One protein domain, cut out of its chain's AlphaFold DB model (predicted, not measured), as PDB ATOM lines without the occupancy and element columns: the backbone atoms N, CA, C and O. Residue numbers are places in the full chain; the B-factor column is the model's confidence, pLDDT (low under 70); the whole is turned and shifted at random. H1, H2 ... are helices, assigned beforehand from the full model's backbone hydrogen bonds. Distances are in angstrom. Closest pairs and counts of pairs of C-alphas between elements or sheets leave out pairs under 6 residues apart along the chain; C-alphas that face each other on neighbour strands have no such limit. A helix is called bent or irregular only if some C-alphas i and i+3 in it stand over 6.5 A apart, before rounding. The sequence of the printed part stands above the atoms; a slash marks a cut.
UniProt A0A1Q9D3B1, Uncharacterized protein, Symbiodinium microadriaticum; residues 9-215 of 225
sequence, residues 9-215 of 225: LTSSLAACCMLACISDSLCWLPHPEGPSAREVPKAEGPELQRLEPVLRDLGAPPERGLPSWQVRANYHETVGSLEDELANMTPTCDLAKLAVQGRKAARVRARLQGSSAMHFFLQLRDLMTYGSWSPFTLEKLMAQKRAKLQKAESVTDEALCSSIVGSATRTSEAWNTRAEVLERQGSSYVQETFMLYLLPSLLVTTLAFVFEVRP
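AT A GLANCE: This is residues 9 to 215 of the 225 residues of an uncharacterized protein of Symbiodinium microadriaticum (UniProt A0A1Q9D3B1). A bundle of four helices side by side, H2, H3, H4 and H7, forms the body, and H1 with the bent H9 makes a two-helix arm at one end. H8 packs on H3, H5 folds back from the end of H4, and H6 stands about perpendicular to H7. The 207 printed residues include nine named helices, H1 to H9 in order, and no named strand: all helix. The whole is elongated, 64 by 38 by 35 A, and only just loose, close to compact, with a radius of gyration of the C-alphas of 20.4 A.

IN THESE COORDINATES: H1, residues 9 to 25, begins at C-alpha (141.206, 175.614, 129.021) and is 24.2 A long. H2 is 46 to 58, only just irregular, with C-alphas 50 and 53 6.9 A apart. H3 is 68 to 87, 28.0 A; H4 is 93 to 113, 30.3 A; H5 is 116 to 130; H6 is 138 to 149; H7 is 157 to 169; H8 is 173 to 184. H9, 189 to 215, was assigned as one helix by its hydrogen bonds but is bent, with C-alphas 196 and 199 6.7 A apart: arms H9a, 189 to 196, and H9b, 199 to 215, 25.7 A. H9b is irregular, with C-alphas 212 and 215 6.52 A apart, and ends at Pro 215, with C-alpha 215 at (147.116, 186.165, 135.372).

HOW THE PARTS SIT: H4 is the hub. It touches H3, its hairpin partner, at Val 71 and Ala 110, closest C-alphas 5.6 A apart, and H7 at Ala 96 and Val 165, 4.9 A. H1 touches H9b at Thr 10 and Ala 208, 5.4 A, opposite ways at a shallow tilt of 11 degrees. Every O i to N i+4 pair is within hydrogen-bond range except in H2, 4 of 9, with 7 of 10 O i to N i+3 pairs, and H9b, 12 of 13.

THE WHOLE: The printed part has no cut. The link from H1 to H2 is long, 20 residues; residues 31 to 43 are under pLDDT 70.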
ATOM      1  N   LEU A   9     140.246 176.725 129.035       89.69
ATOM      2  CA  LEU A   9     141.206 175.614 129.021       89.69
ATOM      3  C   LEU A   9     140.798 174.545 130.032       89.69
ATOM      4  O   LEU A   9     140.781 173.364 129.694       89.69
ATOM      5  N   THR A  10     140.419 174.952 131.248       91.25
ATOM      6  CA  THR A  10     139.982 174.027 132.302       91.25
ATOM      7  C   THR A  10     138.787 173.188 131.846       91.25
ATOM      8  O   THR A  10     138.809 171.963 131.985       91.25
ATOM      9  N   SER A  11     137.765 173.813 131.246       90.38
ATOM     10  CA  SER A  11     136.599 173.082 130.731       90.38
ATOM     11  C   SER A  11     136.949 172.154 129.568       90.38
ATOM     12  O   SER A  11     136.435 171.038 129.503       90.38
ATOM     13  N   SER A  12     137.843 172.585 128.672       93.56
ATOM     14  CA  SER A  12     138.264 171.778 127.520       93.56
ATOM     15  C   SER A  12     139.046 170.541 127.963       93.56
ATOM     16  O   SER A  12     138.765 169.437 127.506       93.56
ATOM     17  N   LEU A  13     139.979 170.696 128.908       93.38
ATOM     18  CA  LEU A  13     140.748 169.580 129.459       93.38
ATOM     19  C   LEU A  13     139.858 168.587 130.208       93.38
ATOM     20  O   LEU A  13     139.996 167.385 130.000       93.38
ATOM     21  N   ALA A  14     138.913 169.072 131.018       92.62
ATOM     22  CA  ALA A  14     137.949 168.207 131.692       92.62
ATOM     23  C   ALA A  14     137.127 167.382 130.686       92.62
ATOM     24  O   ALA A  14     136.980 166.172 130.859       92.62
ATOM     25  N   ALA A  15     136.649 168.008 129.604       94.44
ATOM     26  CA  ALA A  15     135.924 167.317 128.541       94.44
ATOM     27  C   ALA A  15     136.795 166.262 127.838       94.44
ATOM     28  O   ALA A  15     136.351 165.128 127.663       94.44
ATOM     29  N   CYS A  16     138.048 166.587 127.502       95.06
ATOM     30  CA  CYS A  16     138.987 165.634 126.908       95.06
ATOM     31  C   CYS A  16     139.257 164.431 127.824       95.06
ATOM     32  O   CYS A  16     139.229 163.293 127.361       95.06
ATOM     33  N   CYS A  17     139.476 164.662 129.121       94.25
ATOM     34  CA  CYS A  17     139.671 163.601 130.109       94.25
ATOM     35  C   CYS A  17     138.448 162.680 130.218       94.25
ATOM     36  O   CYS A  17     138.596 161.458 130.230       94.25
ATOM     37  N   MET A  18     137.242 163.256 130.245       94.12
ATOM     38  CA  MET A  18     135.992 162.490 130.272       94.12
ATOM     39  C   MET A  18     135.805 161.663 129.000       94.12
ATOM     40  O   MET A  18     135.495 160.478 129.084       94.12
ATOM     41  N   LEU A  19     136.043 162.255 127.826       95.81
ATOM     42  CA  LEU A  19     135.969 161.543 126.549       95.81
ATOM     43  C   LEU A  19     136.978 160.392 126.487       95.81
ATOM     44  O   LEU A  19     136.621 159.300 126.049       95.81
ATOM     45  N   ALA A  20     138.208 160.601 126.965       93.50
ATOM     46  CA  ALA A  20     139.219 159.551 127.034       93.50
ATOM     47  C   ALA A  20     138.797 158.408 127.972       93.50
ATOM     48  O   ALA A  20     138.900 157.249 127.585       93.50
ATOM     49  N   CYS A  21     138.258 158.722 129.155       93.75
ATOM     50  CA  CYS A  21     137.744 157.726 130.099       93.75
ATOM     51  C   CYS A  21     136.598 156.898 129.498       93.75
ATOM     52  O   CYS A  21     136.587 155.675 129.629       93.75
ATOM     53  N   ILE A  22     135.641 157.551 128.827       93.44
ATOM     54  CA  ILE A  22     134.522 156.874 128.151       93.44
ATOM     55  C   ILE A  22     135.055 155.977 127.031       93.44
ATOM     56  O   ILE A  22     134.668 154.816 126.934       93.44
ATOM     57  N   SER A  23     135.985 156.489 126.225       93.75
ATOM     58  CA  SER A  23     136.565 155.749 125.101       93.75
ATOM     59  C   SER A  23     137.358 154.524 125.568       93.75
ATOM     60  O   SER A  23     137.263 153.475 124.941       93.75
ATOM     61  N   ASP A  24     138.104 154.614 126.675       91.56
ATOM     62  CA  ASP A  24     138.827 153.468 127.255       91.56
ATOM     63  C   ASP A  24     137.861 152.443 127.875       91.56
ATOM     64  O   ASP A  24     137.986 151.235 127.669       91.56
ATOM     65  N   SER A  25     136.820 152.924 128.563       88.56
ATOM     66  CA  SER A  25     135.784 152.062 129.157       88.56
ATOM     67  C   SER A  25     135.018 151.265 128.096       88.56
ATOM     68  O   SER A  25     134.636 150.124 128.339       88.56
ATOM     69  N   LEU A  26     134.827 151.847 126.909       90.62
ATOM     70  CA  LEU A  26     134.215 151.196 125.746       90.62
ATOM     71  C   LEU A  26     135.230 150.443 124.867       90.62
ATOM     72  O   LEU A  26     134.853 149.907 123.827       90.62
ATOM     73  N   CYS A  27     136.506 150.393 125.269       88.69
ATOM     74  CA  CYS A  27     137.603 149.767 124.525       88.69
ATOM     75  C   CYS A  27     137.785 150.316 123.091       88.69
ATOM     76  O   CYS A  27     138.216 149.592 122.194       88.69
ATOM     77  N   TRP A  28     137.451 151.591 122.865       90.81
ATOM     78  CA  TRP A  28     137.604 152.287 121.580       90.81
ATOM     79  C   TRP A  28     138.989 152.895 121.375       90.81
ATOM     80  O   TRP A  28     139.361 153.202 120.241       90.81
ATOM     81  N   LEU A  29     139.746 153.109 122.453       89.00
ATOM     82  CA  LEU A  29     141.106 153.618 122.334       89.00
ATOM     83  C   LEU A  29     142.010 152.588 121.637       89.00
ATOM     84  O   LEU A  29     141.825 151.383 121.807       89.00
ATOM     85  N   PRO A  30     142.989 153.045 120.839       77.56
ATOM     86  CA  PRO A  30     143.899 152.145 120.155       77.56
ATOM     87  C   PRO A  30     144.755 151.398 121.181       77.56
ATOM     88  O   PRO A  30     145.627 151.973 121.835       77.56
ATOM     89  N   HIS A  31     144.529 150.095 121.301       69.62
ATOM     90  CA  HIS A  31     145.494 149.196 121.921       69.62
ATOM     91  C   HIS A  31     146.619 148.932 120.916       69.62
ATOM     92  O   HIS A  31     146.327 148.742 119.732       69.62
ATOM     93  N   PRO A  32     147.893 148.924 121.347       69.12
ATOM     94  CA  PRO A  32     148.983 148.573 120.450       69.12
ATOM     95  C   PRO A  32     148.719 147.199 119.840       69.12
ATOM     96  O   PRO A  32     148.144 146.321 120.487       69.12
ATOM     97  N   GLU A  33     149.129 147.015 118.590       69.44
ATOM     98  CA  GLU A  33     149.078 145.694 117.980       69.44
ATOM     99  C   GLU A  33     149.872 144.727 118.868       69.44
ATOM    100  O   GLU A  33     150.955 145.052 119.369       69.44
ATOM    101  N   GLY A  34     149.279 143.565 119.151       64.12
ATOM    102  CA  GLY A  34     149.982 142.513 119.875       64.12
ATOM    103  C   GLY A  34     151.252 142.105 119.137       64.12
ATOM    104  O   GLY A  34     151.410 142.444 117.962       64.12
ATOM    105  N   PRO A  35     152.168 141.381 119.806       61.12
ATOM    106  CA  PRO A  35     153.319 140.821 119.116       61.12
ATOM    107  C   PRO A  35     152.781 140.052 117.914       61.12
ATOM    108  O   PRO A  35     151.976 139.132 118.073       61.12
ATOM    109  N   SER A  36     153.139 140.491 116.705       62.31
ATOM    110  CA  SER A  36     152.666 139.796 115.517       62.31
ATOM    111  C   SER A  36     153.143 138.348 115.627       62.31
ATOM    112  O   SER A  36     154.250 138.102 116.106       62.31
ATOM    113  N   ALA A  37     152.352 137.374 115.176       57.56
ATOM    114  CA  ALA A  37     152.776 135.968 115.191       57.56
ATOM    115  C   ALA A  37     154.135 135.743 114.481       57.56
ATOM    116  O   ALA A  37     154.787 134.727 114.688       57.56
ATOM    117  N   ARG A  38     154.584 136.714 113.668       59.56
ATOM    118  CA  ARG A  38     155.893 136.746 113.002       59.56
ATOM    119  C   ARG A  38     157.062 137.132 113.916       59.56
ATOM    120  O   ARG A  38     158.200 136.861 113.555       59.56
ATOM    121  N   GLU A  39     156.807 137.768 115.058       65.12
ATOM    122  CA  GLU A  39     157.833 138.116 116.051       65.12
ATOM    123  C   GLU A  39     158.167 136.960 116.998       65.12
ATOM    124  O   GLU A  39     159.149 137.052 117.736       65.12
ATOM    125  N   VAL A  40     157.385 135.874 116.976       64.44
ATOM    126  CA  VAL A  40     157.736 134.643 117.685       64.44
ATOM    127  C   VAL A  40     158.928 134.024 116.947       64.44
ATOM    128  O   VAL A  40     158.789 133.646 115.781       64.44
ATOM    129  N   PRO A  41     160.123 133.963 117.561       63.53
ATOM    130  CA  PRO A  41     161.279 133.398 116.890       63.53
ATOM    131  C   PRO A  41     161.013 131.934 116.571       63.53
ATOM    132  O   PRO A  41     160.471 131.198 117.397       63.53
ATOM    133  N   LYS A  42     161.414 131.515 115.368       66.81
ATOM    134  CA  LYS A  42     161.406 130.099 115.016       66.81
ATOM    135  C   LYS A  42     162.308 129.369 115.998       66.81
ATOM    136  O   LYS A  42     163.485 129.692 116.132       66.81
ATOM    137  N   ALA A  43     161.708 128.435 116.714       65.25
ATOM    138  CA  ALA A  43     162.373 127.662 117.729       65.25
ATOM    139  C   ALA A  43     163.220 126.583 117.023       65.25
ATOM    140  O   ALA A  43     162.677 125.709 116.348       65.25
ATOM    141  N   GLU A  44     164.550 126.669 117.106       74.25
ATOM    142  CA  GLU A  44     165.454 125.707 116.462       74.25
ATOM    143  C   GLU A  44     165.855 124.604 117.446       74.25
ATOM    144  O   GLU A  44     166.622 124.832 118.369       74.25
ATOM    145  N   GLY A  45     165.334 123.393 117.257       78.88
ATOM    146  CA  GLY A  45     165.681 122.224 118.071       78.88
ATOM    147  C   GLY A  45     164.463 121.528 118.685       78.88
ATOM    148  O   GLY A  45     163.379 122.108 118.750       78.88
ATOM    149  N   PRO A  46     164.612 120.268 119.130       79.69
ATOM    150  CA  PRO A  46     163.488 119.448 119.583       79.69
ATOM    151  C   PRO A  46     162.858 119.952 120.890       79.69
ATOM    152  O   PRO A  46     161.642 119.893 121.035       79.69
ATOM    153  N   GLU A  47     163.655 120.476 121.828       74.81
ATOM    154  CA  GLU A  47     163.141 121.080 123.071       74.81
ATOM    155  C   GLU A  47     162.409 122.398 122.784       74.81
ATOM    156  O   GLU A  47     161.323 122.658 123.292       74.81
ATOM    157  N   LEU A  48     162.971 123.186 121.872       75.44
ATOM    158  CA  LEU A  48     162.459 124.467 121.402       75.44
ATOM    159  C   LEU A  48     161.111 124.328 120.662       75.44
ATOM    160  O   LEU A  48     160.200 125.126 120.889       75.44
ATOM    161  N   GLN A  49     160.935 123.280 119.852       82.81
ATOM    162  CA  GLN A  49     159.666 122.969 119.179       82.81
ATOM    163  C   GLN A  49     158.519 122.664 120.153       82.81
ATOM    164  O   GLN A  49     157.365 122.947 119.835       82.81
ATOM    165  N   ARG A  50     158.808 122.139 121.354       84.69
ATOM    166  CA  ARG A  50     157.771 121.882 122.372       84.69
ATOM    167  C   ARG A  50     157.159 123.167 122.926       84.69
ATOM    168  O   ARG A  50     155.987 123.170 123.278       84.69
ATOM    169  N   LEU A  51     157.919 124.263 122.944       84.00
ATOM    170  CA  LEU A  51     157.447 125.572 123.412       84.00
ATOM    171  C   LEU A  51     156.680 126.354 122.343       84.00
ATOM    172  O   LEU A  51     155.975 127.308 122.672       84.00
ATOM    173  N   GLU A  52     156.796 125.977 121.068       83.81
ATOM    174  CA  GLU A  52     156.108 126.653 119.967       83.81
ATOM    175  C   GLU A  52     154.587 126.804 120.173       83.81
ATOM    176  O   GLU A  52     154.102 127.920 119.980       83.81
ATOM    177  N   PRO A  53     153.813 125.773 120.581       85.88
ATOM    178  CA  PRO A  53     152.381 125.938 120.837       85.88
ATOM    179  C   PRO A  53     152.095 126.985 121.921       85.88
ATOM    180  O   PRO A  53     151.293 127.886 121.692       85.88
ATOM    181  N   VAL A  54     152.821 126.952 123.043       86.00
ATOM    182  CA  VAL A  54     152.655 127.921 124.144       86.00
ATOM    183  C   VAL A  54     152.964 129.346 123.673       86.00
ATOM    184  O   VAL A  54     152.226 130.291 123.955       86.00
ATOM    185  N   LEU A  55     154.042 129.518 122.903       83.56
ATOM    186  CA  LEU A  55     154.423 130.815 122.339       83.56
ATOM    187  C   LEU A  55     153.441 131.307 121.267       83.56
ATOM    188  O   LEU A  55     153.236 132.515 121.123       83.56
ATOM    189  N   ARG A  56     152.822 130.394 120.520       84.25
ATOM    190  CA  ARG A  56     151.791 130.713 119.530       84.25
ATOM    191  C   ARG A  56     150.506 131.178 120.207       84.25
ATOM    192  O   ARG A  56     149.958 132.202 119.799       84.25
ATOM    193  N   ASP A  57     150.078 130.495 121.264       85.81
ATOM    194  CA  ASP A  57     148.894 130.866 122.047       85.81
ATOM    195  C   ASP A  57     149.067 132.236 122.710       85.81
ATOM    196  O   ASP A  57     148.150 133.063 122.718       85.81
ATOM    197  N   LEU A  58     150.285 132.549 123.162       84.19
ATOM    198  CA  LEU A  58     150.653 133.884 123.634       84.19
ATOM    199  C   LEU A  58     150.421 134.982 122.587       84.19
ATOM    200  O   LEU A  58     150.026 136.093 122.956       84.19
ATOM    201  N   GLY A  59     150.643 134.671 121.307       78.94
ATOM    202  CA  GLY A  59     150.447 135.569 120.167       78.94
ATOM    203  C   GLY A  59     148.998 135.700 119.686       78.94
ATOM    204  O   GLY A  59     148.719 136.556 118.846       78.94
ATOM    205  N   ALA A  60     148.061 134.895 120.200       82.44
ATOM    206  CA  ALA A  60     146.649 135.023 119.841       82.44
ATOM    207  C   ALA A  60     146.079 136.388 120.291       82.44
ATOM    208  O   ALA A  60     146.552 136.952 121.277       82.44
ATOM    209  N   PRO A  61     145.041 136.944 119.651       83.38
ATOM    210  CA  PRO A  61     144.385 138.147 120.156       83.38
ATOM    211  C   PRO A  61     143.793 137.894 121.555       83.38
ATOM    212  O   PRO A  61     143.044 136.931 121.725       83.38
ATOM    213  N   PRO A  62     144.128 138.701 122.577       88.19
ATOM    214  CA  PRO A  62     143.515 138.555 123.890       88.19
ATOM    215  C   PRO A  62     142.108 139.164 123.932       88.19
ATOM    216  O   PRO A  62     141.815 140.127 123.219       88.19
ATOM    217  N   GLU A  63     141.268 138.643 124.826       90.25
ATOM    218  CA  GLU A  63     140.021 139.297 125.236       90.25
ATOM    219  C   GLU A  63     140.328 140.660 125.874       90.25
ATOM    220  O   GLU A  63     141.259 140.774 126.670       90.25
ATOM    221  N   ARG A  64     139.583 141.705 125.501       91.25
ATOM    222  CA  ARG A  64     139.813 143.088 125.953       91.25
ATOM    223  C   ARG A  64     138.777 143.501 126.989       91.25
ATOM    224  O   ARG A  64     137.670 142.975 126.998       91.25
ATOM    225  N   GLY A  65     139.116 144.499 127.800       90.62
ATOM    226  CA  GLY A  65     138.199 145.053 128.794       90.62
ATOM    227  C   GLY A  65     138.044 144.164 130.026       90.62
ATOM    228  O   GLY A  65     136.997 144.174 130.669       90.62
ATOM    229  N   LEU A  66     139.074 143.380 130.351       93.31
ATOM    230  CA  LEU A  66     139.081 142.541 131.541       93.31
ATOM    231  C   LEU A  66     139.468 143.364 132.781       93.31
ATOM    232  O   LEU A  66     140.373 144.204 132.708       93.31
ATOM    233  N   PRO A  67     138.836 143.117 133.943       93.00
ATOM    234  CA  PRO A  67     139.247 143.730 135.199       93.00
ATOM    235  C   PRO A  67     140.650 143.263 135.611       93.00
ATOM    236  O   PRO A  67     141.105 142.168 135.268       93.00
ATOM    237  N   SER A  68     141.353 144.086 136.385       90.06
ATOM    238  CA  SER A  68     142.772 143.916 136.701       90.06
ATOM    239  C   SER A  68     143.092 142.603 137.407       90.06
ATOM    240  O   SER A  68     144.184 142.072 137.211       90.06
ATOM    241  N   TRP A  69     142.173 142.065 138.210       91.25
ATOM    242  CA  TRP A  69     142.350 140.768 138.863       91.25
ATOM    243  C   TRP A  69     142.353 139.625 137.839       91.25
ATOM    244  O   TRP A  69     143.244 138.781 137.892       91.25
ATOM    245  N   GLN A  70     141.459 139.654 136.847       92.69
ATOM    246  CA  GLN A  70     141.359 138.622 135.813       92.69
ATOM    247  C   GLN A  70     142.525 138.710 134.824       92.69
ATOM    248  O   GLN A  70     143.139 137.701 134.495       92.69
ATOM    249  N   VAL A  71     142.914 139.929 134.426       92.25
ATOM    250  CA  VAL A  71     144.143 140.167 133.642       92.25
ATOM    251  C   VAL A  71     145.361 139.549 134.334       92.25
ATOM    252  O   VAL A  71     146.226 138.949 133.693       92.25
ATOM    253  N   ARG A  72     145.450 139.700 135.660       89.81
ATOM    254  CA  ARG A  72     146.542 139.126 136.452       89.81
ATOM    255  C   ARG A  72     146.448 137.612 136.538       89.81
ATOM    256  O   ARG A  72     147.475 136.975 136.346       89.81
ATOM    257  N   ALA A  73     145.271 137.051 136.809       90.00
ATOM    258  CA  ALA A  73     145.071 135.604 136.851       90.00
ATOM    259  C   ALA A  73     145.532 134.957 135.537       90.00
ATOM    260  O   ALA A  73     146.423 134.112 135.557       90.00
ATOM    261  N   ASN A  74     145.068 135.488 134.402       92.12
ATOM    262  CA  ASN A  74     145.476 135.043 133.069       92.12
ATOM    263  C   ASN A  74     146.996 135.154 132.865       92.12
ATOM    264  O   ASN A  74     147.626 134.248 132.323       92.12
ATOM    265  N   TYR A  75     147.613 136.260 133.302       92.56
ATOM    266  CA  TYR A  75     149.069 136.432 133.238       92.56
ATOM    267  C   TYR A  75     149.814 135.376 134.063       92.56
ATOM    268  O   TYR A  75     150.823 134.845 133.601       92.56
ATOM    269  N   HIS A  76     149.348 135.093 135.278       90.62
ATOM    270  CA  HIS A  76     149.974 134.132 136.179       90.62
ATOM    271  C   HIS A  76     149.842 132.704 135.672       90.62
ATOM    272  O   HIS A  76     150.843 132.001 135.651       90.62
ATOM    273  N   GLU A  77     148.660 132.316 135.200       90.81
ATOM    274  CA  GLU A  77     148.427 131.026 134.551       90.81
ATOM    275  C   GLU A  77     149.362 130.841 133.350       90.81
ATOM    276  O   GLU A  77     150.073 129.847 133.249       90.81
ATOM    277  N   THR A  78     149.452 131.861 132.496       91.06
ATOM    278  CA  THR A  78     150.323 131.859 131.314       91.06
ATOM    279  C   THR A  78     151.811 131.738 131.667       91.06
ATOM    280  O   THR A  78     152.587 131.107 130.955       91.06
ATOM    281  N   VAL A  79     152.253 132.407 132.731       92.19
ATOM    282  CA  VAL A  79     153.651 132.330 133.176       92.19
ATOM    283  C   VAL A  79     153.927 131.013 133.905       92.19
ATOM    284  O   VAL A  79     155.032 130.498 133.780       92.19
ATOM    285  N   GLY A  80     152.941 130.469 134.620       91.25
ATOM    286  CA  GLY A  80     153.019 129.171 135.288       91.25
ATOM    287  C   GLY A  80     153.124 128.021 134.294       91.25
ATOM    288  O   GLY A  80     154.029 127.209 134.416       91.25
ATOM    289  N   SER A  81     152.313 128.013 133.232       90.88
ATOM    290  CA  SER A  81     152.446 127.001 132.175       90.88
ATOM    291  C   SER A  81     153.808 127.067 131.480       90.88
ATOM    292  O   SER A  81     154.410 126.041 131.176       90.88
ATOM    293  N   LEU A  82     154.347 128.277 131.290       91.25
ATOM    294  CA  LEU A  82     155.711 128.453 130.799       91.25
ATOM    295  C   LEU A  82     156.751 127.912 131.797       91.25
ATOM    296  O   LEU A  82     157.758 127.356 131.374       91.25
ATOM    297  N   GLU A  83     156.539 128.075 133.103       92.25
ATOM    298  CA  GLU A  83     157.404 127.514 134.147       92.25
ATOM    299  C   GLU A  83     157.420 125.984 134.116       92.25
ATOM    300  O   GLU A  83     158.503 125.400 134.093       92.25
ATOM    301  N   ASP A  84     156.244 125.360 134.045       91.44
ATOM    302  CA  ASP A  84     156.079 123.905 134.029       91.44
ATOM    303  C   ASP A  84     156.773 123.263 132.815       91.44
ATOM    304  O   ASP A  84     157.470 122.252 132.943       91.44
ATOM    305  N   GLU A  85     156.655 123.882 131.636       90.44
ATOM    306  CA  GLU A  85     157.339 123.421 130.422       90.44
ATOM    307  C   GLU A  85     158.863 123.589 130.519       90.44
ATOM    308  O   GLU A  85     159.626 122.688 130.162       90.44
ATOM    309  N   LEU A  86     159.329 124.729 131.041       90.38
ATOM    310  CA  LEU A  86     160.759 125.032 131.159       90.38
ATOM    311  C   LEU A  86     161.456 124.222 132.260       90.38
ATOM    312  O   LEU A  86     162.656 123.967 132.146       90.38
ATOM    313  N   ALA A  87     160.739 123.800 133.304       89.44
ATOM    314  CA  ALA A  87     161.290 123.012 134.409       89.44
ATOM    315  C   ALA A  87     161.832 121.643 133.961       89.44
ATOM    316  O   ALA A  87     162.725 121.090 134.601       89.44
ATOM    317  N   ASN A  88     161.322 121.118 132.844       87.88
ATOM    318  CA  ASN A  88     161.727 119.832 132.280       87.88
ATOM    319  C   ASN A  88     162.877 119.940 131.262       87.88
ATOM    320  O   ASN A  88     163.270 118.927 130.681       87.88
ATOM    321  N   MET A  89     163.404 121.146 131.016       87.50
ATOM    322  CA  MET A  89     164.435 121.404 130.006       87.50
ATOM    323  C   MET A  89     165.791 121.703 130.640       87.50
ATOM    324  O   MET A  89     165.891 122.243 131.744       87.50
ATOM    325  N   THR A  90     166.867 121.375 129.925       85.06
ATOM    326  CA  THR A  90     168.216 121.701 130.400       85.06
ATOM    327  C   THR A  90     168.466 123.214 130.304       85.06
ATOM    328  O   THR A  90     168.193 123.821 129.266       85.06
ATOM    329  N   PRO A  91     168.962 123.871 131.370       80.88
ATOM    330  CA  PRO A  91     169.105 125.322 131.390       80.88
ATOM    331  C   PRO A  91     170.242 125.770 130.469       80.88
ATOM    332  O   PRO A  91     171.411 125.785 130.849       80.88
ATOM    333  N   THR A  92     169.882 126.174 129.256       89.62
ATOM    334  CA  THR A  92     170.783 126.789 128.277       89.62
ATOM    335  C   THR A  92     170.499 128.288 128.150       89.62
ATOM    336  O   THR A  92     169.448 128.792 128.558       89.62
ATOM    337  N   CYS A  93     171.431 129.048 127.575       90.50
ATOM    338  CA  CYS A  93     171.183 130.464 127.298       90.50
ATOM    339  C   CYS A  93     170.115 130.679 126.214       90.50
ATOM    340  O   CYS A  93     169.404 131.687 126.256       90.50
ATOM    341  N   ASP A  94     169.923 129.712 125.315       89.44
ATOM    342  CA  ASP A  94     168.800 129.713 124.375       89.44
ATOM    343  C   ASP A  94     167.468 129.539 125.108       89.44
ATOM    344  O   ASP A  94     166.524 130.295 124.862       89.44
ATOM    345  N   LEU A  95     167.416 128.647 126.104       89.94
ATOM    346  CA  LEU A  95     166.255 128.512 126.982       89.94
ATOM    347  C   LEU A  95     165.966 129.817 127.743       89.94
ATOM    348  O   LEU A  95     164.820 130.259 127.827       89.94
ATOM    349  N   ALA A  96     167.005 130.492 128.245       92.44
ATOM    350  CA  ALA A  96     166.866 131.795 128.895       92.44
ATOM    351  C   ALA A  96     166.300 132.861 127.948       92.44
ATOM    352  O   ALA A  96     165.431 133.646 128.344       92.44
ATOM    353  N   LYS A  97     166.752 132.884 126.691       90.50
ATOM    354  CA  LYS A  97     166.240 133.793 125.660       90.50
ATOM    355  C   LYS A  97     164.747 133.573 125.420       90.50
ATOM    356  O   LYS A  97     163.991 134.547 125.426       90.50
ATOM    357  N   LEU A  98     164.320 132.317 125.284       88.31
ATOM    358  CA  LEU A  98     162.908 131.964 125.131       88.31
ATOM    359  C   LEU A  98     162.082 132.332 126.356       88.31
ATOM    360  O   LEU A  98     161.036 132.949 126.207       88.31
ATOM    361  N   ALA A  99     162.551 132.012 127.564       91.62
ATOM    362  CA  ALA A  99     161.839 132.333 128.798       91.62
ATOM    363  C   ALA A  99     161.598 133.850 128.921       91.62
ATOM    364  O   ALA A  99     160.507 134.306 129.276       91.62
ATOM    365  N   VAL A 100     162.600 134.658 128.560       92.31
ATOM    366  CA  VAL A 100     162.489 136.123 128.522       92.31
ATOM    367  C   VAL A 100     161.482 136.581 127.466       92.31
ATOM    368  O   VAL A 100     160.677 137.475 127.743       92.31
ATOM    369  N   GLN A 101     161.494 135.978 126.277       88.69
ATOM    370  CA  GLN A 101     160.554 136.295 125.201       88.69
ATOM    371  C   GLN A 101     159.119 135.884 125.539       88.69
ATOM    372  O   GLN A 101     158.218 136.708 125.394       88.69
ATOM    373  N   GLY A 102     158.907 134.679 126.067       89.88
ATOM    374  CA  GLY A 102     157.613 134.194 126.541       89.88
ATOM    375  C   GLY A 102     157.052 135.101 127.631       89.88
ATOM    376  O   GLY A 102     155.928 135.585 127.526       89.88
ATOM    377  N   ARG A 103     157.875 135.487 128.617       92.38
ATOM    378  CA  ARG A 103     157.458 136.460 129.635       92.38
ATOM    379  C   ARG A 103     157.131 137.830 129.042       92.38
ATOM    380  O   ARG A 103     156.183 138.482 129.488       92.38
ATOM    381  N   LYS A 104     157.922 138.310 128.076       90.44
ATOM    382  CA  LYS A 104     157.656 139.576 127.377       90.44
ATOM    383  C   LYS A 104     156.306 139.503 126.659       90.44
ATOM    384  O   LYS A 104     155.497 140.410 126.844       90.44
ATOM    385  N   ALA A 105     156.043 138.428 125.921       88.88
ATOM    386  CA  ALA A 105     154.779 138.200 125.228       88.88
ATOM    387  C   ALA A 105     153.602 138.122 126.213       88.88
ATOM    388  O   ALA A 105     152.636 138.860 126.045       88.88
ATOM    389  N   ALA A 106     153.730 137.364 127.307       91.00
ATOM    390  CA  ALA A 106     152.729 137.295 128.374       91.00
ATOM    391  C   ALA A 106     152.417 138.678 128.974       91.00
ATOM    392  O   ALA A 106     151.259 139.025 129.195       91.00
ATOM    393  N   ARG A 107     153.439 139.517 129.198       91.25
ATOM    394  CA  ARG A 107     153.248 140.893 129.691       91.25
ATOM    395  C   ARG A 107     152.536 141.775 128.681       91.25
ATOM    396  O   ARG A 107     151.688 142.564 129.084       91.25
ATOM    397  N   VAL A 108     152.894 141.688 127.402       88.69
ATOM    398  CA  VAL A 108     152.212 142.461 126.357       88.69
ATOM    399  C   VAL A 108     150.757 142.015 126.262       88.69
ATOM    400  O   VAL A 108     149.878 142.864 126.362       88.69
ATOM    401  N   ARG A 109     150.503 140.704 126.205       89.56
ATOM    402  CA  ARG A 109     149.161 140.112 126.214       89.56
ATOM    403  C   ARG A 109     148.324 140.620 127.386       89.56
ATOM    404  O   ARG A 109     147.252 141.170 127.162       89.56
ATOM    405  N   ALA A 110     148.843 140.542 128.610       91.12
ATOM    406  CA  ALA A 110     148.150 141.038 129.800       91.12
ATOM    407  C   ALA A 110     147.812 142.537 129.698       91.12
ATOM    408  O   ALA A 110     146.718 142.970 130.044       91.12
ATOM    409  N   ARG A 111     148.718 143.361 129.161       91.00
ATOM    410  CA  ARG A 111     148.436 144.796 128.983       91.00
ATOM    411  C   ARG A 111     147.380 145.083 127.920       91.00
ATOM    412  O   ARG A 111     146.783 146.150 127.967       91.00
ATOM    413  N   LEU A 112     147.201 144.194 126.946       89.50
ATOM    414  CA  LEU A 112     146.162 144.315 125.921       89.50
ATOM    415  C   LEU A 112     144.788 143.877 126.429       89.50
ATOM    416  O   LEU A 112     143.784 144.303 125.872       89.50
ATOM    417  N   GLN A 113     144.746 143.059 127.483       91.62
ATOM    418  CA  GLN A 113     143.498 142.664 128.132       91.62
ATOM    419  C   GLN A 113     142.880 143.801 128.957       91.62
ATOM    420  O   GLN A 113     141.661 143.868 129.094       91.62
ATOM    421  N   GLY A 114     143.710 144.692 129.506       91.56
ATOM    422  CA  GLY A 114     143.269 145.816 130.331       91.56
ATOM    423  C   GLY A 114     143.013 147.120 129.563       91.56
ATOM    424  O   GLY A 114     142.975 147.171 128.333       91.56
ATOM    425  N   SER A 115     142.883 148.204 130.328       92.19
ATOM    426  CA  SER A 115     142.648 149.561 129.814       92.19
ATOM    427  C   SER A 115     143.879 150.127 129.096       92.19
ATOM    428  O   SER A 115     145.015 149.890 129.538       92.19
ATOM    429  N   SER A 116     143.674 150.951 128.070       90.56
ATOM    430  CA  SER A 116     144.749 151.650 127.358       90.56
ATOM    431  C   SER A 116     145.541 152.586 128.282       90.56
ATOM    432  O   SER A 116     146.768 152.665 128.174       90.56
ATOM    433  N   ALA A 117     144.889 153.240 129.249       91.31
ATOM    434  CA  ALA A 117     145.583 154.058 130.244       91.31
ATOM    435  C   ALA A 117     146.567 153.237 131.092       91.31
ATOM    436  O   ALA A 117     147.730 153.619 131.244       91.31
ATOM    437  N   MET A 118     146.144 152.076 131.605       90.88
ATOM    438  CA  MET A 118     147.028 151.188 132.373       90.88
ATOM    439  C   MET A 118     148.213 150.719 131.523       90.88
ATOM    440  O   MET A 118     149.344 150.672 132.011       90.88
ATOM    441  N   HIS A 119     147.980 150.422 130.240       90.19
ATOM    442  CA  HIS A 119     149.047 150.091 129.298       90.19
ATOM    443  C   HIS A 119     150.103 151.205 129.235       90.19
ATOM    444  O   HIS A 119     151.294 150.936 129.411       90.19
ATOM    445  N   PHE A 120     149.668 152.453 129.034       89.81
ATOM    446  CA  PHE A 120     150.548 153.618 128.978       89.81
ATOM    447  C   PHE A 120     151.347 153.801 130.275       89.81
ATOM    448  O   PHE A 120     152.571 153.942 130.232       89.81
ATOM    449  N   PHE A 121     150.697 153.717 131.440       91.12
ATOM    450  CA  PHE A 121     151.385 153.836 132.730       91.12
ATOM    451  C   PHE A 121     152.432 152.738 132.943       91.12
ATOM    452  O   PHE A 121     153.516 153.010 133.461       91.12
ATOM    453  N   LEU A 122     152.147 151.503 132.522       91.19
ATOM    454  CA  LEU A 122     153.105 150.404 132.615       91.19
ATOM    455  C   LEU A 122     154.300 150.595 131.674       91.19
ATOM    456  O   LEU A 122     155.422 150.287 132.075       91.19
ATOM    457  N   GLN A 123     154.094 151.131 130.467       90.12
ATOM    458  CA  GLN A 123     155.198 151.498 129.575       90.12
ATOM    459  C   GLN A 123     156.050 152.629 130.160       90.12
ATOM    460  O   GLN A 123     157.274 152.523 130.185       90.12
ATOM    461  N   LEU A 124     155.415 153.681 130.683       92.38
ATOM    462  CA  LEU A 124     156.113 154.801 131.310       92.38
ATOM    463  C   LEU A 124     156.937 154.335 132.518       92.38
ATOM    464  O   LEU A 124     158.100 154.707 132.666       92.38
ATOM    465  N   ARG A 125     156.367 153.462 133.358       93.12
ATOM    466  CA  ARG A 125     157.084 152.831 134.473       93.12
ATOM    467  C   ARG A 125     158.291 152.037 133.985       93.12
ATOM    468  O   ARG A 125     159.357 152.135 134.589       93.12
ATOM    469  N   ASP A 126     158.132 151.245 132.929       90.75
ATOM    470  CA  ASP A 126     159.229 150.458 132.369       90.75
ATOM    471  C   ASP A 126     160.345 151.370 131.827       90.75
ATOM    472  O   ASP A 126     161.519 151.114 132.096       90.75
ATOM    473  N   LEU A 127     159.998 152.478 131.164       93.00
ATOM    474  CA  LEU A 127     160.964 153.481 130.716       93.00
ATOM    475  C   LEU A 127     161.727 154.105 131.893       93.00
ATOM    476  O   LEU A 127     162.949 154.186 131.843       93.00
ATOM    477  N   MET A 128     161.033 154.497 132.966       94.06
ATOM    478  CA  MET A 128     161.671 155.080 134.156       94.06
ATOM    479  C   MET A 128     162.544 154.071 134.914       94.06
ATOM    480  O   MET A 128     163.606 154.423 135.414       94.06
ATOM    481  N   THR A 129     162.103 152.814 135.003       89.94
ATOM    482  CA  THR A 129     162.784 151.775 135.795       89.94
ATOM    483  C   THR A 129     163.991 151.195 135.062       89.94
ATOM    484  O   THR A 129     165.008 150.891 135.682       89.94
ATOM    485  N   TYR A 130     163.876 151.003 133.749       87.38
ATOM    486  CA  TYR A 130     164.868 150.293 132.941       87.38
ATOM    487  C   TYR A 130     165.574 151.185 131.913       87.38
ATOM    488  O   TYR A 130     166.418 150.692 131.164       87.38
ATOM    489  N   GLY A 131     165.212 152.466 131.816       90.31
ATOM    490  CA  GLY A 131     165.826 153.426 130.896       90.31
ATOM    491  C   GLY A 131     165.609 153.119 129.412       90.31
ATOM    492  O   GLY A 131     166.311 153.669 128.569       90.31
ATOM    493  N   SER A 132     164.698 152.207 129.055       88.94
ATOM    494  CA  SER A 132     164.460 151.848 127.655       88.94
ATOM    495  C   SER A 132     163.044 151.343 127.399       88.94
ATOM    496  O   SER A 132     162.436 150.708 128.256       88.94
ATOM    497  N   TRP A 133     162.555 151.571 126.176       84.50
ATOM    498  CA  TRP A 133     161.267 151.061 125.681       84.50
ATOM    499  C   TRP A 133     161.266 149.545 125.420       84.50
ATOM    500  O   TRP A 133     160.215 148.923 125.306       84.50
ATOM    501  N   SER A 134     162.452 148.933 125.361       83.31
ATOM    502  CA  SER A 134     162.663 147.498 125.142       83.31
ATOM    503  C   SER A 134     163.517 146.883 126.261       83.31
ATOM    504  O   SER A 134     164.648 146.452 126.019       83.31
ATOM    505  N   PRO A 135     163.038 146.857 127.518       83.19
ATOM    506  CA  PRO A 135     163.872 146.447 128.647       83.19
ATOM    507  C   PRO A 135     164.067 144.928 128.746       83.19
ATOM    508  O   PRO A 135     164.996 144.466 129.400       83.19
ATOM    509  N   PHE A 136     163.210 144.143 128.087       85.81
ATOM    510  CA  PHE A 136     163.207 142.680 128.155       85.81
ATOM    511  C   PHE A 136     163.965 142.061 126.980       85.81
ATOM    512  O   PHE A 136     163.377 141.353 126.165       85.81
ATOM    513  N   THR A 137     165.260 142.360 126.879       89.12
ATOM    514  CA  THR A 137     166.184 141.599 126.024       89.12
ATOM    515  C   THR A 137     167.127 140.783 126.899       89.12
ATOM    516  O   THR A 137     167.419 141.174 128.036       89.12
ATOM    517  N   LEU A 138     167.574 139.631 126.396       91.31
ATOM    518  CA  LEU A 138     168.454 138.736 127.147       91.31
ATOM    519  C   LEU A 138     169.745 139.463 127.546       91.31
ATOM    520  O   LEU A 138     170.157 139.395 128.700       91.31
ATOM    521  N   GLU A 139     170.319 140.244 126.635       93.19
ATOM    522  CA  GLU A 139     171.582 140.963 126.826       93.19
ATOM    523  C   GLU A 139     171.470 141.996 127.952       93.19
ATOM    524  O   GLU A 139     172.348 142.079 128.812       93.19
ATOM    525  N   LYS A 140     170.361 142.750 128.002       92.19
ATOM    526  CA  LYS A 140     170.107 143.730 129.069       92.19
ATOM    527  C   LYS A 140     169.929 143.054 130.422       92.19
ATOM    528  O   LYS A 140     170.461 143.537 131.421       92.19
ATOM    529  N   LEU A 141     169.210 141.931 130.465       91.81
ATOM    530  CA  LEU A 141     169.010 141.174 131.699       91.81
ATOM    531  C   LEU A 141     170.310 140.527 132.186       91.81
ATOM    532  O   LEU A 141     170.597 140.592 133.381       91.81
ATOM    533  N   MET A 142     171.128 139.981 131.282       93.75
ATOM    534  CA  MET A 142     172.466 139.472 131.598       93.75
ATOM    535  C   MET A 142     173.375 140.587 132.114       93.75
ATOM    536  O   MET A 142     173.983 140.421 133.167       93.75
ATOM    537  N   ALA A 143     173.428 141.743 131.444       92.94
ATOM    538  CA  ALA A 143     174.221 142.889 131.890       92.94
ATOM    539  C   ALA A 143     173.789 143.372 133.284       92.94
ATOM    540  O   ALA A 143     174.626 143.575 134.165       92.94
ATOM    541  N   GLN A 144     172.478 143.477 133.526       91.62
ATOM    542  CA  GLN A 144     171.938 143.871 134.826       91.62
ATOM    543  C   GLN A 144     172.246 142.837 135.922       91.62
ATOM    544  O   GLN A 144     172.543 143.211 137.058       91.62
ATOM    545  N   LYS A 145     172.170 141.537 135.612       92.94
ATOM    546  CA  LYS A 145     172.496 140.451 136.550       92.94
ATOM    547  C   LYS A 145     173.989 140.396 136.852       92.94
ATOM    548  O   LYS A 145     174.340 140.326 138.025       92.94
ATOM    549  N   ARG A 146     174.850 140.524 135.838       93.56
ATOM    550  CA  ARG A 146     176.306 140.642 136.003       93.56
ATOM    551  C   ARG A 146     176.654 141.827 136.898       93.56
ATOM    552  O   ARG A 146     177.344 141.633 137.886       93.56
ATOM    553  N   ALA A 147     176.094 143.014 136.652       92.94
ATOM    554  CA  ALA A 147     176.329 144.191 137.497       92.94
ATOM    555  C   ALA A 147     175.912 143.980 138.969       92.94
ATOM    556  O   ALA A 147     176.562 144.483 139.880       92.94
ATOM    557  N   LYS A 148     174.846 143.207 139.227       91.50
ATOM    558  CA  LYS A 148     174.431 142.844 140.595       91.50
ATOM    559  C   LYS A 148     175.347 141.803 141.240       91.50
ATOM    560  O   LYS A 148     175.534 141.838 142.453       91.50
ATOM    561  N   LEU A 149     175.886 140.888 140.439       90.31
ATOM    562  CA  LEU A 149     176.717 139.771 140.879       90.31
ATOM    563  C   LEU A 149     178.217 140.072 140.852       90.31
ATOM    564  O   LEU A 149     178.969 139.274 141.376       90.31
ATOM    565  N   GLN A 150     178.659 141.234 140.359       84.56
ATOM    566  CA  GLN A 150     180.060 141.692 140.433       84.56
ATOM    567  C   GLN A 150     180.627 141.741 141.865       84.56
ATOM    568  O   GLN A 150     181.834 141.860 142.042       84.56
ATOM    569  N   LYS A 151     179.765 141.676 142.887       82.56
ATOM    570  CA  LYS A 151     180.157 141.580 144.302       82.56
ATOM    571  C   LYS A 151     180.357 140.141 144.790       82.56
ATOM    572  O   LYS A 151     180.896 139.952 145.873       82.56
ATOM    573  N   ALA A 152     179.881 139.160 144.032       78.12
ATOM    574  CA  ALA A 152     180.077 137.742 144.273       78.12
ATOM    575  C   ALA A 152     181.175 137.220 143.330       78.12
ATOM    576  O   ALA A 152     181.454 137.820 142.295       78.12
ATOM    577  N   GLU A 153     181.818 136.128 143.727       82.31
ATOM    578  CA  GLU A 153     182.850 135.403 142.979       82.31
ATOM    579  C   GLU A 153     182.449 135.114 141.514       82.31
ATOM    580  O   GLU A 153     181.275 135.205 141.155       82.31
ATOM    581  N   SER A 154     183.420 134.791 140.651       86.12
ATOM    582  CA  SER A 154     183.235 134.618 139.201       86.12
ATOM    583  C   SER A 154     182.022 133.745 138.851       86.12
ATOM    584  O   SER A 154     182.052 132.526 139.014       86.12
ATOM    585  N   VAL A 155     180.957 134.375 138.347       91.25
ATOM    586  CA  VAL A 155     179.722 133.693 137.945       91.25
ATOM    587  C   VAL A 155     179.841 133.241 136.493       91.25
ATOM    588  O   VAL A 155     180.097 134.065 135.616       91.25
ATOM    589  N   THR A 156     179.631 131.948 136.242       93.81
ATOM    590  CA  THR A 156     179.607 131.385 134.885       93.81
ATOM    591  C   THR A 156     178.363 131.834 134.110       93.81
ATOM    592  O   THR A 156     177.331 132.188 134.693       93.81
ATOM    593  N   ASP A 157     178.439 131.825 132.779       93.44
ATOM    594  CA  ASP A 157     177.322 132.250 131.929       93.44
ATOM    595  C   ASP A 157     176.121 131.300 132.039       93.44
ATOM    596  O   ASP A 157     174.975 131.753 132.038       93.44
ATOM    597  N   GLU A 158     176.357 130.010 132.272       92.12
ATOM    598  CA  GLU A 158     175.315 129.009 132.510       92.12
ATOM    599  C   GLU A 158     174.542 129.311 133.800       92.12
ATOM    600  O   GLU A 158     173.308 129.269 133.822       92.12
ATOM    601  N   ALA A 159     175.247 129.695 134.871       93.00
ATOM    602  CA  ALA A 159     174.622 130.091 136.130       93.00
ATOM    603  C   ALA A 159     173.801 131.382 135.970       93.00
ATOM    604  O   ALA A 159     172.702 131.501 136.524       93.00
ATOM    605  N   LEU A 160     174.286 132.340 135.169       94.12
ATOM    606  CA  LEU A 160     173.533 133.547 134.825       94.12
ATOM    607  C   LEU A 160     172.252 133.211 134.057       94.12
ATOM    608  O   LEU A 160     171.184 133.692 134.448       94.12
ATOM    609  N   CYS A 161     172.350 132.390 133.010       94.94
ATOM    610  CA  CYS A 161     171.226 131.980 132.169       94.94
ATOM    611  C   CYS A 161     170.182 131.195 132.977       94.94
ATOM    612  O   CYS A 161     169.002 131.547 132.935       94.94
ATOM    613  N   SER A 162     170.607 130.256 133.825       93.81
ATOM    614  CA  SER A 162     169.727 129.548 134.764       93.81
ATOM    615  C   SER A 162     169.005 130.507 135.726       93.81
ATOM    616  O   SER A 162     167.780 130.470 135.859       93.81
ATOM    617  N   SER A 163     169.718 131.476 136.322       94.19
ATOM    618  CA  SER A 163     169.075 132.478 137.191       94.19
ATOM    619  C   SER A 163     168.116 133.405 136.429       94.19
ATOM    620  O   SER A 163     167.173 133.944 137.023       94.19
ATOM    621  N   ILE A 164     168.358 133.643 135.136       94.88
ATOM    622  CA  ILE A 164     167.456 134.419 134.281       94.88
ATOM    623  C   ILE A 164     166.180 133.627 134.020       94.88
ATOM    624  O   ILE A 164     165.119 134.203 134.261       94.88
ATOM    625  N   VAL A 165     166.274 132.348 133.629       94.56
ATOM    626  CA  VAL A 165     165.118 131.447 133.441       94.56
ATOM    627  C   VAL A 165     164.244 131.463 134.690       94.56
ATOM    628  O   VAL A 165     163.101 131.911 134.620       94.56
ATOM    629  N   GLY A 166     164.812 131.138 135.857       92.81
ATOM    630  CA  GLY A 166     164.054 131.123 137.112       92.81
ATOM    631  C   GLY A 166     163.469 132.491 137.475       92.81
ATOM    632  O   GLY A 166     162.366 132.598 137.999       92.81
ATOM    633  N   SER A 167     164.159 133.593 137.160       92.00
ATOM    634  CA  SER A 167     163.588 134.925 137.389       92.00
ATOM    635  C   SER A 167     162.478 135.292 136.405       92.00
ATOM    636  O   SER A 167     161.644 136.137 136.746       92.00
ATOM    637  N   ALA A 168     162.493 134.726 135.195       90.94
ATOM    638  CA  ALA A 168     161.536 134.984 134.130       90.94
ATOM    639  C   ALA A 168     160.208 134.262 134.381       90.94
ATOM    640  O   ALA A 168     159.157 134.865 134.156       90.94
ATOM    641  N   THR A 169     160.272 133.049 134.918       90.00
ATOM    642  CA  THR A 169     159.116 132.209 135.243       90.00
ATOM    643  C   THR A 169     158.531 132.514 136.615       90.00
ATOM    644  O   THR A 169     157.323 132.488 136.789       90.00
ATOM    645  N   ARG A 170     159.347 132.943 137.584       90.12
ATOM    646  CA  ARG A 170     158.842 133.159 138.941       90.12
ATOM    647  C   ARG A 170     157.756 134.237 139.014       90.12
ATOM    648  O   ARG A 170     157.989 135.426 138.734       90.12
ATOM    649  N   THR A 171     156.591 133.818 139.494       84.44
ATOM    650  CA  THR A 171     155.512 134.686 139.967       84.44
ATOM    651  C   THR A 171     155.744 135.053 141.436       84.44
ATOM    652  O   THR A 171     156.507 134.403 142.147       84.44
ATOM    653  N   SER A 172     155.186 136.170 141.904       83.94
ATOM    654  CA  SER A 172     155.381 136.601 143.289       83.94
ATOM    655  C   SER A 172     154.108 136.356 144.087       83.94
ATOM    656  O   SER A 172     153.075 136.946 143.796       83.94
ATOM    657  N   GLU A 173     154.212 135.521 145.118       85.25
ATOM    658  CA  GLU A 173     153.101 135.093 145.979       85.25
ATOM    659  C   GLU A 173     152.324 136.265 146.603       85.25
ATOM    660  O   GLU A 173     151.093 136.276 146.618       85.25
ATOM    661  N   ALA A 174     153.037 137.318 147.019       83.88
ATOM    662  CA  ALA A 174     152.426 138.544 147.531       83.88
ATOM    663  C   ALA A 174     151.481 139.210 146.510       83.88
ATOM    664  O   ALA A 174     150.494 139.845 146.886       83.88
ATOM    665  N   TRP A 175     151.766 139.070 145.212       76.50
ATOM    666  CA  TRP A 175     150.906 139.590 144.151       76.50
ATOM    667  C   TRP A 175     149.715 138.676 143.874       76.50
ATOM    668  O   TRP A 175     148.627 139.212 143.663       76.50
ATOM    669  N   ASN A 176     149.893 137.353 143.953       81.69
ATOM    670  CA  ASN A 176     148.798 136.380 143.848       81.69
ATOM    671  C   ASN A 176     147.761 136.636 144.951       81.69
ATOM    672  O   ASN A 176     146.595 136.882 144.659       81.69
ATOM    673  N   THR A 177     148.223 136.767 146.198       86.06
ATOM    674  CA  THR A 177     147.363 137.081 147.354       86.06
ATOM    675  C   THR A 177     146.570 138.374 147.132       86.06
ATOM    676  O   THR A 177     145.381 138.464 147.431       86.06
ATOM    677  N   ARG A 178     147.207 139.412 146.573       80.50
ATOM    678  CA  ARG A 178     146.529 140.686 146.293       80.50
ATOM    679  C   ARG A 178     145.513 140.576 145.153       80.50
ATOM    680  O   ARG A 178     144.532 141.316 145.165       80.50
ATOM    681  N   ALA A 179     145.757 139.719 144.165       78.38
ATOM    682  CA  ALA A 179     144.806 139.461 143.088       78.38
ATOM    683  C   ALA A 179     143.552 138.759 143.624       78.38
ATOM    684  O   ALA A 179     142.457 139.236 143.349       78.38
ATOM    685  N   GLU A 180     143.711 137.748 144.482       85.56
ATOM    686  CA  GLU A 180     142.592 137.056 145.140       85.56
ATOM    687  C   GLU A 180     141.732 138.011 145.982       85.56
ATOM    688  O   GLU A 180     140.506 137.927 145.991       85.56
ATOM    689  N   VAL A 181     142.353 138.965 146.685       88.00
ATOM    690  CA  VAL A 181     141.607 139.982 147.446       88.00
ATOM    691  C   VAL A 181     140.772 140.874 146.520       88.00
ATOM    692  O   VAL A 181     139.635 141.197 146.858       88.00
ATOM    693  N   LEU A 182     141.311 141.273 145.364       81.62
ATOM    694  CA  LEU A 182     140.593 142.104 144.388       81.62
ATOM    695  C   LEU A 182     139.478 141.332 143.674       81.62
ATOM    696  O   LEU A 182     138.412 141.893 143.427       81.62
ATOM    697  N   GLU A 183     139.708 140.054 143.386       86.56
ATOM    698  CA  GLU A 183     138.699 139.144 142.846       86.56
ATOM    699  C   GLU A 183     137.510 139.024 143.805       86.56
ATOM    700  O   GLU A 183     136.367 139.239 143.408       86.56
ATOM    701  N   ARG A 184     137.773 138.811 145.103       90.81
ATOM    702  CA  ARG A 184     136.724 138.770 146.139       90.81
ATOM    703  C   ARG A 184     135.941 140.077 146.257       90.81
ATOM    704  O   ARG A 184     134.788 140.057 146.676       90.81
ATOM    705  N   GLN A 185     136.553 141.210 145.916       90.75
ATOM    706  CA  GLN A 185     135.882 142.512 145.900       90.75
ATOM    707  C   GLN A 185     134.990 142.711 144.666       90.75
ATOM    708  O   GLN A 185     134.220 143.669 144.644       90.75
ATOM    709  N   GLY A 186     135.068 141.837 143.655       88.44
ATOM    710  CA  GLY A 186     134.216 141.898 142.465       88.44
ATOM    711  C   GLY A 186     134.405 143.172 141.639       88.44
ATOM    712  O   GLY A 186     133.465 143.634 140.993       88.44
ATOM    713  N   SER A 187     135.598 143.773 141.685       88.50
ATOM    714  CA  SER A 187     135.880 145.022 140.975       88.50
ATOM    715  C   SER A 187     135.689 144.839 139.467       88.50
ATOM    716  O   SER A 187     136.297 143.958 138.852       88.50
ATOM    717  N   SER A 188     134.831 145.669 138.870       92.44
ATOM    718  CA  SER A 188     134.547 145.637 137.432       92.44
ATOM    719  C   SER A 188     135.559 146.461 136.630       92.44
ATOM    720  O   SER A 188     136.120 147.439 137.125       92.44
ATOM    721  N   TYR A 189     135.747 146.116 135.352       90.31
ATOM    722  CA  TYR A 189     136.636 146.848 134.440       90.31
ATOM    723  C   TYR A 189     136.300 148.345 134.345       90.31
ATOM    724  O   TYR A 189     137.193 149.194 134.381       90.31
ATOM    725  N   VAL A 190     135.006 148.680 134.273       91.00
ATOM    726  CA  VAL A 190     134.532 150.071 134.192       91.00
ATOM    727  C   VAL A 190     134.882 150.839 135.464       91.00
ATOM    728  O   VAL A 190     135.366 151.965 135.389       91.00
ATOM    729  N   GLN A 191     134.682 150.227 136.635       92.88
ATOM    730  CA  GLN A 191     135.012 150.847 137.918       92.88
ATOM    731  C   GLN A 191     136.516 151.121 138.040       92.88
ATOM    732  O   GLN A 191     136.911 152.213 138.450       92.88
ATOM    733  N   GLU A 192     137.360 150.161 137.662       91.06
ATOM    734  CA  GLU A 192     138.813 150.342 137.691       91.06
ATOM    735  C   GLU A 192     139.279 151.416 136.715       91.06
ATOM    736  O   GLU A 192     140.074 152.279 137.089       91.06
ATOM    737  N   THR A 193     138.750 151.399 135.490       91.50
ATOM    738  CA  THR A 193     139.051 152.408 134.470       91.50
ATOM    739  C   THR A 193     138.640 153.793 134.962       91.50
ATOM    740  O   THR A 193     139.451 154.716 134.951       91.50
ATOM    741  N   PHE A 194     137.433 153.945 135.509       92.81
ATOM    742  CA  PHE A 194     136.984 155.218 136.071       92.81
ATOM    743  C   PHE A 194     137.926 155.734 137.170       92.81
ATOM    744  O   PHE A 194     138.367 156.884 137.127       92.81
ATOM    745  N   MET A 195     138.297 154.876 138.126       92.62
ATOM    746  CA  MET A 195     139.216 155.245 139.210       92.62
ATOM    747  C   MET A 195     140.615 155.608 138.698       92.62
ATOM    748  O   MET A 195     141.243 156.528 139.226       92.62
ATOM    749  N   LEU A 196     141.091 154.923 137.654       92.81
ATOM    750  CA  LEU A 196     142.378 155.191 137.016       92.81
ATOM    751  C   LEU A 196     142.420 156.577 136.359       92.81
ATOM    752  O   LEU A 196     143.448 157.249 136.424       92.81
ATOM    753  N   TYR A 197     141.310 157.022 135.766       93.81
ATOM    754  CA  TYR A 197     141.203 158.341 135.140       93.81
ATOM    755  C   TYR A 197     140.901 159.462 136.136       93.81
ATOM    756  O   TYR A 197     141.327 160.596 135.905       93.81
ATOM    757  N   LEU A 198     140.207 159.179 137.240       93.69
ATOM    758  CA  LEU A 198     139.740 160.198 138.181       93.69
ATOM    759  C   LEU A 198     140.883 161.065 138.733       93.69
ATOM    760  O   LEU A 198     140.853 162.288 138.591       93.69
ATOM    761  N   LEU A 199     141.912 160.452 139.328       93.00
ATOM    762  CA  LEU A 199     142.999 161.198 139.978       93.00
ATOM    763  C   LEU A 199     143.855 162.015 138.991       93.00
ATOM    764  O   LEU A 199     144.040 163.211 139.238       93.00
ATOM    765  N   PRO A 200     144.346 161.454 137.864       92.12
ATOM    766  CA  PRO A 200     145.081 162.237 136.871       92.12
ATOM    767  C   PRO A 200     144.244 163.377 136.283       92.12
ATOM    768  O   PRO A 200     144.756 164.481 136.102       92.12
ATOM    769  N   SER A 201     142.951 163.143 136.031       93.06
ATOM    770  CA  SER A 201     142.059 164.164 135.468       93.06
ATOM    771  C   SER A 201     141.839 165.318 136.446       93.06
ATOM    772  O   SER A 201     141.939 166.483 136.057       93.06
ATOM    773  N   LEU A 202     141.609 165.019 137.730       94.25
ATOM    774  CA  LEU A 202     141.508 166.033 138.785       94.25
ATOM    775  C   LEU A 202     142.802 166.843 138.921       94.25
ATOM    776  O   LEU A 202     142.752 168.066 139.054       94.25
ATOM    777  N   LEU A 203     143.963 166.189 138.839       95.38
ATOM    778  CA  LEU A 203     145.257 166.866 138.904       95.38
ATOM    779  C   LEU A 203     145.445 167.839 137.731       95.38
ATOM    780  O   LEU A 203     145.746 169.013 137.949       95.38
ATOM    781  N   VAL A 204     145.238 167.378 136.494       94.31
ATOM    782  CA  VAL A 204     145.431 168.190 135.281       94.31
ATOM    783  C   VAL A 204     144.456 169.366 135.235       94.31
ATOM    784  O   VAL A 204     144.868 170.493 134.954       94.31
ATOM    785  N   THR A 205     143.183 169.139 135.564       92.94
ATOM    786  CA  THR A 205     142.167 170.205 135.601       92.94
ATOM    787  C   THR A 205     142.456 171.237 136.689       92.94
ATOM    788  O   THR A 205     142.351 172.436 136.433       92.94
ATOM    789  N   THR A 206     142.904 170.806 137.873       93.69
ATOM    790  CA  THR A 206     143.304 171.718 138.957       93.69
ATOM    791  C   THR A 206     144.505 172.570 138.553       93.69
ATOM    792  O   THR A 206     144.503 173.783 138.771       93.69
ATOM    793  N   LEU A 207     145.524 171.968 137.934       95.31
ATOM    794  CA  LEU A 207     146.692 172.703 137.447       95.31
ATOM    795  C   LEU A 207     146.298 173.730 136.384       95.31
ATOM    796  O   LEU A 207     146.685 174.893 136.498       95.31
ATOM    797  N   ALA A 208     145.485 173.336 135.400       94.19
ATOM    798  CA  ALA A 208     144.982 174.239 134.366       94.19
ATOM    799  C   ALA A 208     144.231 175.433 134.966       94.19
ATOM    800  O   ALA A 208     144.525 176.580 134.630       94.19
ATOM    801  N   PHE A 209     143.356 175.174 135.939       92.81
ATOM    802  CA  PHE A 209     142.627 176.217 136.647       92.81
ATOM    803  C   PHE A 209     143.564 177.191 137.373       92.81
ATOM    804  O   PHE A 209     143.412 178.409 137.265       92.81
ATOM    805  N   VAL A 210     144.580 176.681 138.080       93.50
ATOM    806  CA  VAL A 210     145.578 177.519 138.768       93.50
ATOM    807  C   VAL A 210     146.357 178.392 137.777       93.50
ATOM    808  O   VAL A 210     146.603 179.568 138.066       93.50
ATOM    809  N   PHE A 211     146.727 177.849 136.615       93.38
ATOM    810  CA  PHE A 211     147.426 178.601 135.569       93.38
ATOM    811  C   PHE A 211     146.546 179.676 134.927       93.38
ATOM    812  O   PHE A 211     147.039 180.774 134.682       93.38
ATOM    813  N   GLU A 212     145.255 179.419 134.718       91.38
ATOM    814  CA  GLU A 212     144.331 180.404 134.137       91.38
ATOM    815  C   GLU A 212     143.964 181.533 135.112       91.38
ATOM    816  O   GLU A 212     143.821 182.687 134.708       91.38
ATOM    817  N   VAL A 213     143.843 181.239 136.411       91.12
ATOM    818  CA  VAL A 213     143.431 182.233 137.422       91.12
ATOM    819  C   VAL A 213     144.584 183.144 137.867       91.12
ATOM    820  O   VAL A 213     144.352 184.287 138.276       91.12
ATOM    821  N   ARG A 214     145.842 182.688 137.790       90.00
ATOM    822  CA  ARG A 214     147.017 183.486 138.202       90.00
ATOM    823  C   ARG A 214     147.140 184.838 137.467       90.00
ATOM    824  O   ARG A 214     147.268 185.846 138.167       90.00
ATOM    825  N   PRO A 215     147.048 184.908 136.123       87.06
ATOM    826  CA  PRO A 215     147.116 186.165 135.372       87.06
ATOM    827  C   PRO A 215     146.016 187.166 135.746       87.06
ATOM    828  O   PRO A 215     146.269 188.364 135.857       87.06
TER     829      PRO A 215